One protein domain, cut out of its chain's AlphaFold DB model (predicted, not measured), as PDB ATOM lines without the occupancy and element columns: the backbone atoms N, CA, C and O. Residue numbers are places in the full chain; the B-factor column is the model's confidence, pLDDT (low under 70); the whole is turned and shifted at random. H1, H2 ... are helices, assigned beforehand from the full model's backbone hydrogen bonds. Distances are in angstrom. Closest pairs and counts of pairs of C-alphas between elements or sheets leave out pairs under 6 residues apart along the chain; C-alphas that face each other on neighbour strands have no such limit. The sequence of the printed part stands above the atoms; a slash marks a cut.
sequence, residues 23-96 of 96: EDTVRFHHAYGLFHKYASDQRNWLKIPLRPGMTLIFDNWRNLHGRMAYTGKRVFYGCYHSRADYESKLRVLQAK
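This is residues 23 to 96 of the 96 residues of a protein of Porticoccus sp (UniProt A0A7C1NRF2). A long loop stretch, residues 41 to 82, winds back and forth in a loose middle with turns near residues 52, 60 and 72, and one helix sticks out at each of its ends, residues 23 to 38 of H1 and 84 to 94 of H2. The printed part has 74 residues with two named helices, H1 then H2, and no named strand; the class is all helix, though only 30 of the 74 residues are in named elements. It is extended, with a radius of gyration of the C-alphas of 17.7 A, and spans 53 by 38 by 21 A.

H1, residues 23 to 40, and H2, residues 83 to 94, are apart. In both, every O i to N i+4 pair is within hydrogen-bond range.

H1 begins at C-alpha 23 (-27.607, 7.447, 28.386) and is 25.7 A long. H2, 16.3 A long, ends at C-alpha 94 (-39.453, 54.280, 18.436).

The C-alphas farthest apart, Glu 23 and Lys 96, are 54.5 A apart. The printed part has no cut, and the link from H1 to H2 is long, 42 residues. Residue 96, the chain's last, has pLDDT under 70.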
ATOM      1  N   GLU A  23     -26.219   7.353  28.843       97.81
ATOM      2  CA  GLU A  23     -27.607   7.447  28.386       97.81
ATOM      3  C   GLU A  23     -27.929   8.846  27.837       97.81
ATOM      4  O   GLU A  23     -28.468   8.983  26.733       97.81
ATOM      5  N   ASP A  24     -27.559   9.903  28.566       97.81
ATOM      6  CA  ASP A  24     -27.815  11.275  28.126       97.81
ATOM      7  C   ASP A  24     -26.968  11.659  26.917       97.81
ATOM      8  O   ASP A  24     -27.437  12.409  26.063       97.81
ATOM      9  N   THR A  25     -25.761  11.108  26.788       96.62
ATOM     10  CA  THR A  25     -24.923  11.271  25.597       96.62
ATOM     11  C   THR A  25     -25.647  10.731  24.365       96.62
ATOM     12  O   THR A  25     -25.790  11.444  23.368       96.62
ATOM     13  N   VAL A  26     -26.187   9.510  24.435       97.31
ATOM     14  CA  VAL A  26     -26.952   8.908  23.329       97.31
ATOM     15  C   VAL A  26     -28.180   9.756  22.983       97.31
ATOM     16  O   VAL A  26     -28.403  10.089  21.812       97.31
ATOM     17  N   ARG A  27     -28.959  10.164  23.990       97.88
ATOM     18  CA  ARG A  27     -30.167  10.986  23.798       97.88
ATOM     19  C   ARG A  27     -29.838  12.356  23.209       97.88
ATOM     20  O   ARG A  27     -30.522  12.807  22.285       97.88
ATOM     21  N   PHE A  28     -28.779  12.993  23.703       95.62
ATOM     22  CA  PHE A  28     -28.290  14.270  23.203       95.62
ATOM     23  C   PHE A  28     -27.899  14.154  21.734       95.62
ATOM     24  O   PHE A  28     -28.402  14.919  20.919       95.62
ATOM     25  N   HIS A  29     -27.062  13.181  21.366       94.81
ATOM     26  CA  HIS A  29     -26.608  13.030  19.985       94.81
ATOM     27  C   HIS A  29     -27.752  12.711  19.016       94.81
ATOM     28  O   HIS A  29     -27.757  13.227  17.896       94.81
ATOM     29  N   HIS A  30     -28.757  11.947  19.450       97.75
ATOM     30  CA  HIS A  30     -29.967  11.721  18.662       97.75
ATOM     31  C   HIS A  30     -30.745  13.028  18.411       97.75
ATOM     32  O   HIS A  30     -31.016  13.383  17.260       97.75
ATOM     33  N   ALA A  31     -31.055  13.789  19.467       97.31
ATOM     34  CA  ALA A  31     -31.761  15.070  19.347       97.31
ATOM     35  C   ALA A  31     -30.953  16.103  18.541       97.31
ATOM     36  O   ALA A  31     -31.488  16.809  17.681       97.31
ATOM     37  N   TYR A  32     -29.646  16.148  18.778       95.62
ATOM     38  CA  TYR A  32     -28.703  17.006  18.084       95.62
ATOM     39  C   TYR A  32     -28.655  16.703  16.582       95.62
ATOM     40  O   TYR A  32     -28.723  17.615  15.756       95.62
ATOM     41  N   GLY A  33     -28.592  15.418  16.217       96.19
ATOM     42  CA  GLY A  33     -28.617  14.960  14.829       96.19
ATOM     43  C   GLY A  33     -29.923  15.315  14.116       96.19
ATOM     44  O   GLY A  33     -29.892  15.767  12.970       96.19
ATOM     45  N   LEU A  34     -31.066  15.194  14.798       98.00
ATOM     46  CA  LEU A  34     -32.358  15.630  14.262       98.00
ATOM     47  C   LEU A  34     -32.377  17.133  13.981       98.00
ATOM     48  O   LEU A  34     -32.759  17.546  12.885       98.00
ATOM     49  N   PHE A  35     -31.922  17.956  14.927       97.12
ATOM     50  CA  PHE A  35     -31.842  19.398  14.706       97.12
ATOM     51  C   PHE A  35     -30.880  19.737  13.560       97.12
ATOM     52  O   PHE A  35     -31.229  20.522  12.681       97.12
ATOM     53  N   HIS A  36     -29.710  19.089  13.500       96.62
ATOM     54  CA  HIS A  36     -28.760  19.255  12.400       96.62
ATOM     55  C   HIS A  36     -29.374  18.915  11.038       96.62
ATOM     56  O   HIS A  36     -29.152  19.646  10.072       96.62
ATOM     57  N   LYS A  37     -30.169  17.841  10.957       97.19
ATOM     58  CA  LYS A  37     -30.876  17.437   9.737       97.19
ATOM     59  C   LYS A  37     -31.825  18.535   9.259       97.19
ATOM     60  O   LYS A  37     -31.782  18.890   8.087       97.19
ATOM     61  N   TYR A  38     -32.643  19.098  10.150       96.81
ATOM     62  CA  TYR A  38     -33.566  20.181   9.789       96.81
ATOM     63  C   TYR A  38     -32.843  21.487   9.458       96.81
ATOM     64  O   TYR A  38     -33.206  22.155   8.490       96.81
ATOM     65  N   ALA A  39     -31.807  21.832  10.223       96.19
ATOM     66  CA  ALA A  39     -30.980  23.005   9.970       96.19
ATOM     67  C   ALA A  39     -30.230  22.902   8.634       96.19
ATOM     68  O   ALA A  39     -29.985  23.922   7.999       96.19
ATOM     69  N   SER A  40     -29.892  21.687   8.192       95.06
ATOM     70  CA  SER A  40     -29.185  21.438   6.929       95.06
ATOM     71  C   SER A  40     -30.108  21.253   5.720       95.06
ATOM     72  O   SER A  40     -29.635  21.186   4.585       95.06
ATOM     73  N   ASP A  41     -31.419  21.156   5.938       97.19
ATOM     74  CA  ASP A  41     -32.396  21.006   4.866       97.19
ATOM     75  C   ASP A  41     -32.576  22.333   4.123       97.19
ATOM     76  O   ASP A  41     -33.100  23.308   4.664       97.19
ATOM     77  N   GLN A  42     -32.174  22.358   2.851       96.56
ATOM     78  CA  GLN A  42     -32.197  23.568   2.032       96.56
ATOM     79  C   GLN A  42     -33.598  24.153   1.820       96.56
ATOM     80  O   GLN A  42     -33.702  25.317   1.435       96.56
ATOM     81  N   ARG A  43     -34.668  23.384   2.067       97.50
ATOM     82  CA  ARG A  43     -36.050  23.890   2.033       97.50
ATOM     83  C   ARG A  43     -36.321  24.915   3.136       97.50
ATOM     84  O   ARG A  43     -37.206  25.745   2.980       97.50
ATOM     85  N   ASN A  44     -35.531  24.885   4.208       96.69
ATOM     86  CA  ASN A  44     -35.620  25.819   5.329       96.69
ATOM     87  C   ASN A  44     -34.690  27.034   5.165       96.69
ATOM     88  O   ASN A  44     -34.545  27.825   6.096       96.69
ATOM     89  N   TRP A  45     -34.002  27.174   4.025       97.06
ATOM     90  CA  TRP A  45     -32.975  28.199   3.836       97.06
ATOM     91  C   TRP A  45     -33.472  29.373   3.001       97.06
ATOM     92  O   TRP A  45     -33.972  29.199   1.890       97.06
ATOM     93  N   LEU A  46     -33.181  30.586   3.473       97.12
ATOM     94  CA  LEU A  46     -33.190  31.783   2.641       97.12
ATOM     95  C   LEU A  46     -31.793  31.993   2.041       97.12
ATOM     96  O   LEU A  46     -30.819  32.207   2.761       97.12
ATOM     97  N   LYS A  47     -31.686  31.933   0.711       96.56
ATOM     98  CA  LYS A  47     -30.411  32.083  -0.009       96.56
ATOM     99  C   LYS A  47     -30.275  33.504  -0.548       96.56
ATOM    100  O   LYS A  47     -30.995  33.887  -1.465       96.56
ATOM    101  N   ILE A  48     -29.325  34.263  -0.004       96.00
ATOM    102  CA  ILE A  48     -29.066  35.655  -0.397       96.00
ATOM    103  C   ILE A  48     -27.665  35.757  -1.021       96.00
ATOM    104  O   ILE A  48     -26.670  35.605  -0.307       96.00
ATOM    105  N   PRO A  49     -27.539  36.015  -2.335       94.25
ATOM    106  CA  PRO A  49     -26.244  36.243  -2.964       94.25
ATOM    107  C   PRO A  49     -25.737  37.658  -2.650       94.25
ATOM    108  O   PRO A  49     -26.246  38.644  -3.183       94.25
ATOM    109  N   LEU A  50     -24.717  37.765  -1.794       94.75
ATOM    110  CA  LEU A  50     -24.097  39.052  -1.466       94.75
ATOM    111  C   LEU A  50     -23.181  39.534  -2.592       94.75
ATOM    112  O   LEU A  50     -22.265  38.824  -3.010       94.75
ATOM    113  N   ARG A  51     -23.412  40.769  -3.038       94.56
ATOM    114  CA  ARG A  51     -22.580  41.491  -4.006       94.56
ATOM    115  C   ARG A  51     -21.714  42.537  -3.289       94.56
ATOM    116  O   ARG A  51     -22.060  42.935  -2.175       94.56
ATOM    117  N   PRO A  52     -20.608  43.001  -3.896       96.12
ATOM    118  CA  PRO A  52     -19.826  44.106  -3.344       96.12
ATOM    119  C   PRO A  52     -20.711  45.313  -2.998       96.12
ATOM    120  O   PRO A  52     -21.583  45.685  -3.779       96.12
ATOM    121  N   GLY A  53     -20.508  45.889  -1.811       95.88
ATOM    122  CA  GLY A  53     -21.321  46.991  -1.278       95.88
ATOM    123  C   GLY A  53     -22.572  46.562  -0.500       95.88
ATOM    124  O   GLY A  53     -23.169  47.391   0.180       95.88
ATOM    125  N   MET A  54     -22.959  45.282  -0.534       96.56
ATOM    126  CA  MET A  54     -24.078  44.782   0.269       96.56
ATOM    127  C   MET A  54     -23.642  44.425   1.690       96.56
ATOM    128  O   MET A  54     -22.586  43.828   1.898       96.56
ATOM    129  N   THR A  55     -24.516  44.711   2.655       95.62
ATOM    130  CA  THR A  55     -24.383  44.270   4.048       95.62
ATOM    131  C   THR A  55     -25.600  43.438   4.429       95.62
ATOM    132  O   THR A  55     -26.728  43.805   4.105       95.62
ATOM    133  N   LEU A  56     -25.371  42.322   5.121       95.75
ATOM    134  CA  LEU A  56     -26.424  41.510   5.722       95.75
ATOM    135  C   LEU A  56     -26.314  41.613   7.241       95.75
ATOM    136  O   LEU A  56     -25.264  41.310   7.803       95.75
ATOM    137  N   ILE A  57     -27.405  42.016   7.884       95.81
ATOM    138  CA  ILE A  57     -27.541  42.065   9.341       95.81
ATOM    139  C   ILE A  57     -28.659  41.097   9.717       95.81
ATOM    140  O   ILE A  57     -29.719  41.105   9.095       95.81
ATOM    141  N   PHE A  58     -28.420  40.257  10.715       96.44
ATOM    142  CA  PHE A  58     -29.397  39.297  11.216       96.44
ATOM    143  C   PHE A  58     -29.179  39.044  12.709       96.44
ATOM    144  O   PHE A  58     -28.097  39.286  13.242       96.44
ATOM    145  N   ASP A  59     -30.213  38.539  13.380       96.69
ATOM    146  CA  ASP A  59     -30.126  38.134  14.782       96.69
ATOM    147  C   ASP A  59     -29.410  36.780  14.904       96.69
ATOM    148  O   ASP A  59     -29.978  35.741  14.549       96.69
ATOM    149  N   ASN A  60     -28.173  36.797  15.410       97.00
ATOM    150  CA  ASN A  60     -27.341  35.610  15.627       97.00
ATOM    151  C   ASN A  60     -27.833  34.718  16.784       97.00
ATOM    152  O   ASN A  60     -27.387  33.583  16.908       97.00
ATOM    153  N   TRP A  61     -28.747  35.191  17.641       96.06
ATOM    154  CA  TRP A  61     -29.375  34.340  18.658       96.06
ATOM    155  C   TRP A  61     -30.513  33.501  18.088       96.06
ATOM    156  O   TRP A  61     -30.932  32.529  18.713       96.06
ATOM    157  N   ARG A  62     -31.017  33.856  16.904       96.12
ATOM    158  CA  ARG A  62     -32.161  33.186  16.287       96.12
ATOM    159  C   ARG A  62     -31.801  32.462  15.000       96.12
ATOM    160  O   ARG A  62     -32.255  31.338  14.793       96.12
ATOM    161  N   ASN A  63     -31.035  33.112  14.132       96.69
ATOM    162  CA  ASN A  63     -30.761  32.624  12.791       96.69
ATOM    163  C   ASN A  63     -29.412  31.917  12.745       96.69
ATOM    164  O   ASN A  63     -28.377  32.485  13.090       96.69
ATOM    165  N   LEU A  64     -29.431  30.690  12.232       97.25
ATOM    166  CA  LEU A  64     -28.223  30.030  11.762       97.25
ATOM    167  C   LEU A  64     -27.858  30.595  10.393       97.25
ATOM    168  O   LEU A  64     -28.728  30.974   9.609       97.25
ATOM    169  N   HIS A  65     -26.567  30.633  10.095       95.94
ATOM    170  CA  HIS A  65     -26.075  31.103   8.811       95.94
ATOM    171  C   HIS A  65     -24.965  30.190   8.305       95.94
ATOM    172  O   HIS A  65     -24.254  29.536   9.065       95.94
ATOM    173  N   GLY A  66     -24.833  30.142   6.987       94.44
ATOM    174  CA  GLY A  66     -23.848  29.328   6.299       94.44
ATOM    175  C   GLY A  66     -23.627  29.858   4.893       94.44
ATOM    176  O   GLY A  66     -24.102  30.933   4.524       94.44
ATOM    177  N   ARG A  67     -22.892  29.097   4.087       94.62
ATOM    178  CA  ARG A  67     -22.649  29.436   2.686       94.62
ATOM    179  C   ARG A  67     -22.682  28.190   1.821       94.62
ATOM    180  O   ARG A  67     -22.245  27.126   2.248       94.62
ATOM    181  N   MET A  68     -23.135  28.359   0.585       94.81
ATOM    182  CA  MET A  68     -22.932  27.353  -0.454       94.81
ATOM    183  C   MET A  68     -21.442  27.271  -0.811       94.81
ATOM    184  O   MET A  68     -20.692  28.245  -0.654       94.81
ATOM    185  N   ALA A  69     -21.019  26.111  -1.309       94.88
ATOM    186  CA  ALA A  69     -19.695  25.956  -1.896       94.88
ATOM    187  C   ALA A  69     -19.524  26.911  -3.093       94.88
ATOM    188  O   ALA A  69     -20.472  27.169  -3.834       94.88
ATOM    189  N   TYR A  70     -18.317  27.445  -3.266       93.75
ATOM    190  CA  TYR A  70     -17.953  28.304  -4.393       93.75
ATOM    191  C   TYR A  70     -16.467  28.140  -4.722       93.75
ATOM    192  O   TYR A  70     -15.689  27.681  -3.882       93.75
ATOM    193  N   THR A  71     -16.078  28.562  -5.921       96.81
ATOM    194  CA  THR A  71     -14.684  28.660  -6.375       96.81
ATOM    195  C   THR A  71     -14.306  30.126  -6.623       96.81
ATOM    196  O   THR A  71     -15.174  30.984  -6.782       96.81
ATOM    197  N   GLY A  72     -13.005  30.437  -6.616       95.88
ATOM    198  CA  GLY A  72     -12.490  31.797  -6.817       95.88
ATOM    199  C   GLY A  72     -12.244  32.591  -5.526       95.88
ATOM    200  O   GLY A  72     -12.320  32.066  -4.414       95.88
ATOM    201  N   LYS A  73     -11.899  33.877  -5.678       95.19
ATOM    202  CA  LYS A  73     -11.539  34.771  -4.565       95.19
ATOM    203  C   LYS A  73     -12.768  35.507  -4.034       95.19
ATOM    204  O   LYS A  73     -13.492  36.149  -4.787       95.19
ATOM    205  N   ARG A  74     -12.949  35.482  -2.712       94.38
ATOM    206  CA  ARG A  74     -13.966  36.255  -1.990       94.38
ATOM    207  C   ARG A  74     -13.320  36.952  -0.801       94.38
ATOM    208  O   ARG A  74     -12.602  36.312  -0.039       94.38
ATOM    209  N   VAL A  75     -13.616  38.236  -0.629       94.25
ATOM    210  CA  VAL A  75     -13.242  39.024   0.551       94.25
ATOM    211  C   VAL A  75     -14.528  39.566   1.158       94.25
ATOM    212  O   VAL A  75     -15.396  40.050   0.434       94.25
ATOM    213  N   PHE A  76     -14.677  39.438   2.471       93.88
ATOM    214  CA  PHE A  76     -15.785  40.023   3.215       93.88
ATOM    215  C   PHE A  76     -15.287  40.455   4.591       93.88
ATOM    216  O   PHE A  76     -14.308  39.903   5.094       93.88
ATOM    217  N   TYR A  77     -15.982  41.415   5.189       95.44
ATOM    218  CA  TYR A  77     -15.750  41.851   6.560       95.44
ATOM    219  C   TYR A  77     -16.955  41.454   7.405       95.44
ATOM    220  O   TYR A  77     -18.091  41.491   6.929       95.44
ATOM    221  N   GLY A  78     -16.695  41.047   8.642       96.06
ATOM    222  CA  GLY A  78     -17.718  40.726   9.625       96.06
ATOM    223  C   GLY A  78     -17.479  41.516  10.903       96.06
ATOM    224  O   GLY A  78     -16.334  41.764  11.277       96.06
ATOM    225  N   CYS A  79     -18.561  41.901  11.565       96.81
ATOM    226  CA  CYS A  79     -18.539  42.490  12.895       96.81
ATOM    227  C   CYS A  79     -19.781  42.045  13.672       96.81
ATOM    228  O   CYS A  79     -20.726  41.500  13.097       96.81
ATOM    229  N   TYR A  80     -19.772  42.293  14.978       97.06
ATOM    230  CA  TYR A  80     -20.899  42.025  15.858       97.06
ATOM    231  C   TYR A  80     -21.320  43.309  16.560       97.06
ATOM    232  O   TYR A  80     -20.480  44.135  16.914       97.06
ATOM    233  N   HIS A  81     -22.622  43.436  16.794       95.75
ATOM    234  CA  HIS A  81     -23.183  44.416  17.714       95.75
ATOM    235  C   HIS A  81     -23.772  43.674  18.909       95.75
ATOM    236  O   HIS A  81     -24.347  42.594  18.751       95.75
ATOM    237  N   SER A  82     -23.654  44.260  20.099       96.00
ATOM    238  CA  SER A  82     -24.384  43.765  21.261       96.00
ATOM    239  C   SER A  82     -25.888  43.885  21.019       96.00
ATOM    240  O   SER A  82     -26.377  44.909  20.533       96.00
ATOM    241  N   ARG A  83     -26.641  42.855  21.415       94.00
ATOM    242  CA  ARG A  83     -28.107  42.899  21.402       94.00
ATOM    243  C   ARG A  83     -28.638  44.027  22.291       94.00
ATOM    244  O   ARG A  83     -29.587  44.702  21.904       94.00
ATOM    245  N   ALA A  84     -27.999  44.270  23.437       95.69
ATOM    246  CA  ALA A  84     -28.401  45.334  24.354       95.69
ATOM    247  C   ALA A  84     -28.265  46.726  23.714       95.69
ATOM    248  O   ALA A  84     -29.161  47.558  23.863       95.69
ATOM    249  N   ASP A  85     -27.195  46.957  22.949       96.50
ATOM    250  CA  ASP A  85     -26.969  48.231  22.256       96.50
ATOM    251  C   ASP A  85     -27.986  48.439  21.132       96.50
ATOM    252  O   ASP A  85     -28.561  49.524  21.001       96.50
ATOM    253  N   TYR A  86     -28.264  47.382  20.359       95.06
ATOM    254  CA  TYR A  86     -29.305  47.399  19.332       95.06
ATOM    255  C   TYR A  86     -30.679  47.736  19.928       95.06
ATOM    256  O   TYR A  86     -31.343  48.667  19.468       95.06
ATOM    257  N   GLU A  87     -31.090  47.031  20.985       95.44
ATOM    258  CA  GLU A  87     -32.381  47.251  21.647       95.44
ATOM    259  C   GLU A  87     -32.472  48.639  22.294       95.44
ATOM    260  O   GLU A  87     -33.518  49.287  22.230       95.44
ATOM    261  N   SER A  88     -31.377  49.122  22.891       97.44
ATOM    262  CA  SER A  88     -31.290  50.476  23.445       97.44
ATOM    263  C   SER A  88     -31.549  51.528  22.369       97.44
ATOM    264  O   SER A  88     -32.421  52.387  22.529       97.44
ATOM    265  N   LYS A  89     -30.863  51.416  21.225       96.56
ATOM    266  CA  LYS A  89     -31.043  52.344  20.109       96.56
ATOM    267  C   LYS A  89     -32.448  52.258  19.514       96.56
ATOM    268  O   LYS A  89     -33.026  53.299  19.205       96.56
ATOM    269  N   LEU A  90     -33.000  51.052  19.387       96.62
ATOM    270  CA  LEU A  90     -34.346  50.830  18.865       96.62
ATOM    271  C   LEU A  90     -35.407  51.539  19.719       96.62
ATOM    272  O   LEU A  90     -36.223  52.273  19.167       96.62
ATOM    273  N   ARG A  91     -35.347  51.405  21.052       97.44
ATOM    274  CA  ARG A  91     -36.277  52.092  21.969       97.44
ATOM    275  C   ARG A  91     -36.247  53.610  21.797       97.44
ATOM    276  O   ARG A  91     -37.296  54.243  21.767       97.44
ATOM    277  N   VAL A  92     -35.057  54.193  21.642       97.81
ATOM    278  CA  VAL A  92     -34.901  55.642  21.421       97.81
ATOM    279  C   VAL A  92     -35.496  56.081  20.082       97.81
ATOM    280  O   VAL A  92     -36.072  57.162  20.000       97.81
ATOM    281  N   LEU A  93     -35.348  55.271  19.029       97.31
ATOM    282  CA  LEU A  93     -35.887  55.583  17.703       97.31
ATOM    283  C   LEU A  93     -37.411  55.431  17.628       97.31
ATOM    284  O   LEU A  93     -38.028  56.159  16.865       97.31
ATOM    285  N   GLN A  94     -38.002  54.518  18.401       95.56
ATOM    286  CA  GLN A  94     -39.453  54.280  18.436       95.56
ATOM    287  C   GLN A  94     -40.225  55.251  19.337       95.56
ATOM    288  O   GLN A  94     -41.434  55.384  19.194       95.56
ATOM    289  N   ALA A  95     -39.551  55.891  20.293       87.81
ATOM    290  CA  ALA A  95     -40.157  56.898  21.165       87.81
ATOM    291  C   ALA A  95     -40.329  58.273  20.486       87.81
ATOM    292  O   ALA A  95     -40.870  59.190  21.103       87.81
ATOM    293  N   LYS A  96     -39.832  58.424  19.255       53.50
ATOM    294  CA  LYS A  96     -40.018  59.594  18.394       53.50
ATOM    295  C   LYS A  96     -41.064  59.297  17.332       53.50
ATOM    296  O   LYS A  96     -41.751  60.264  16.949       53.50
TER     297      LYS A  96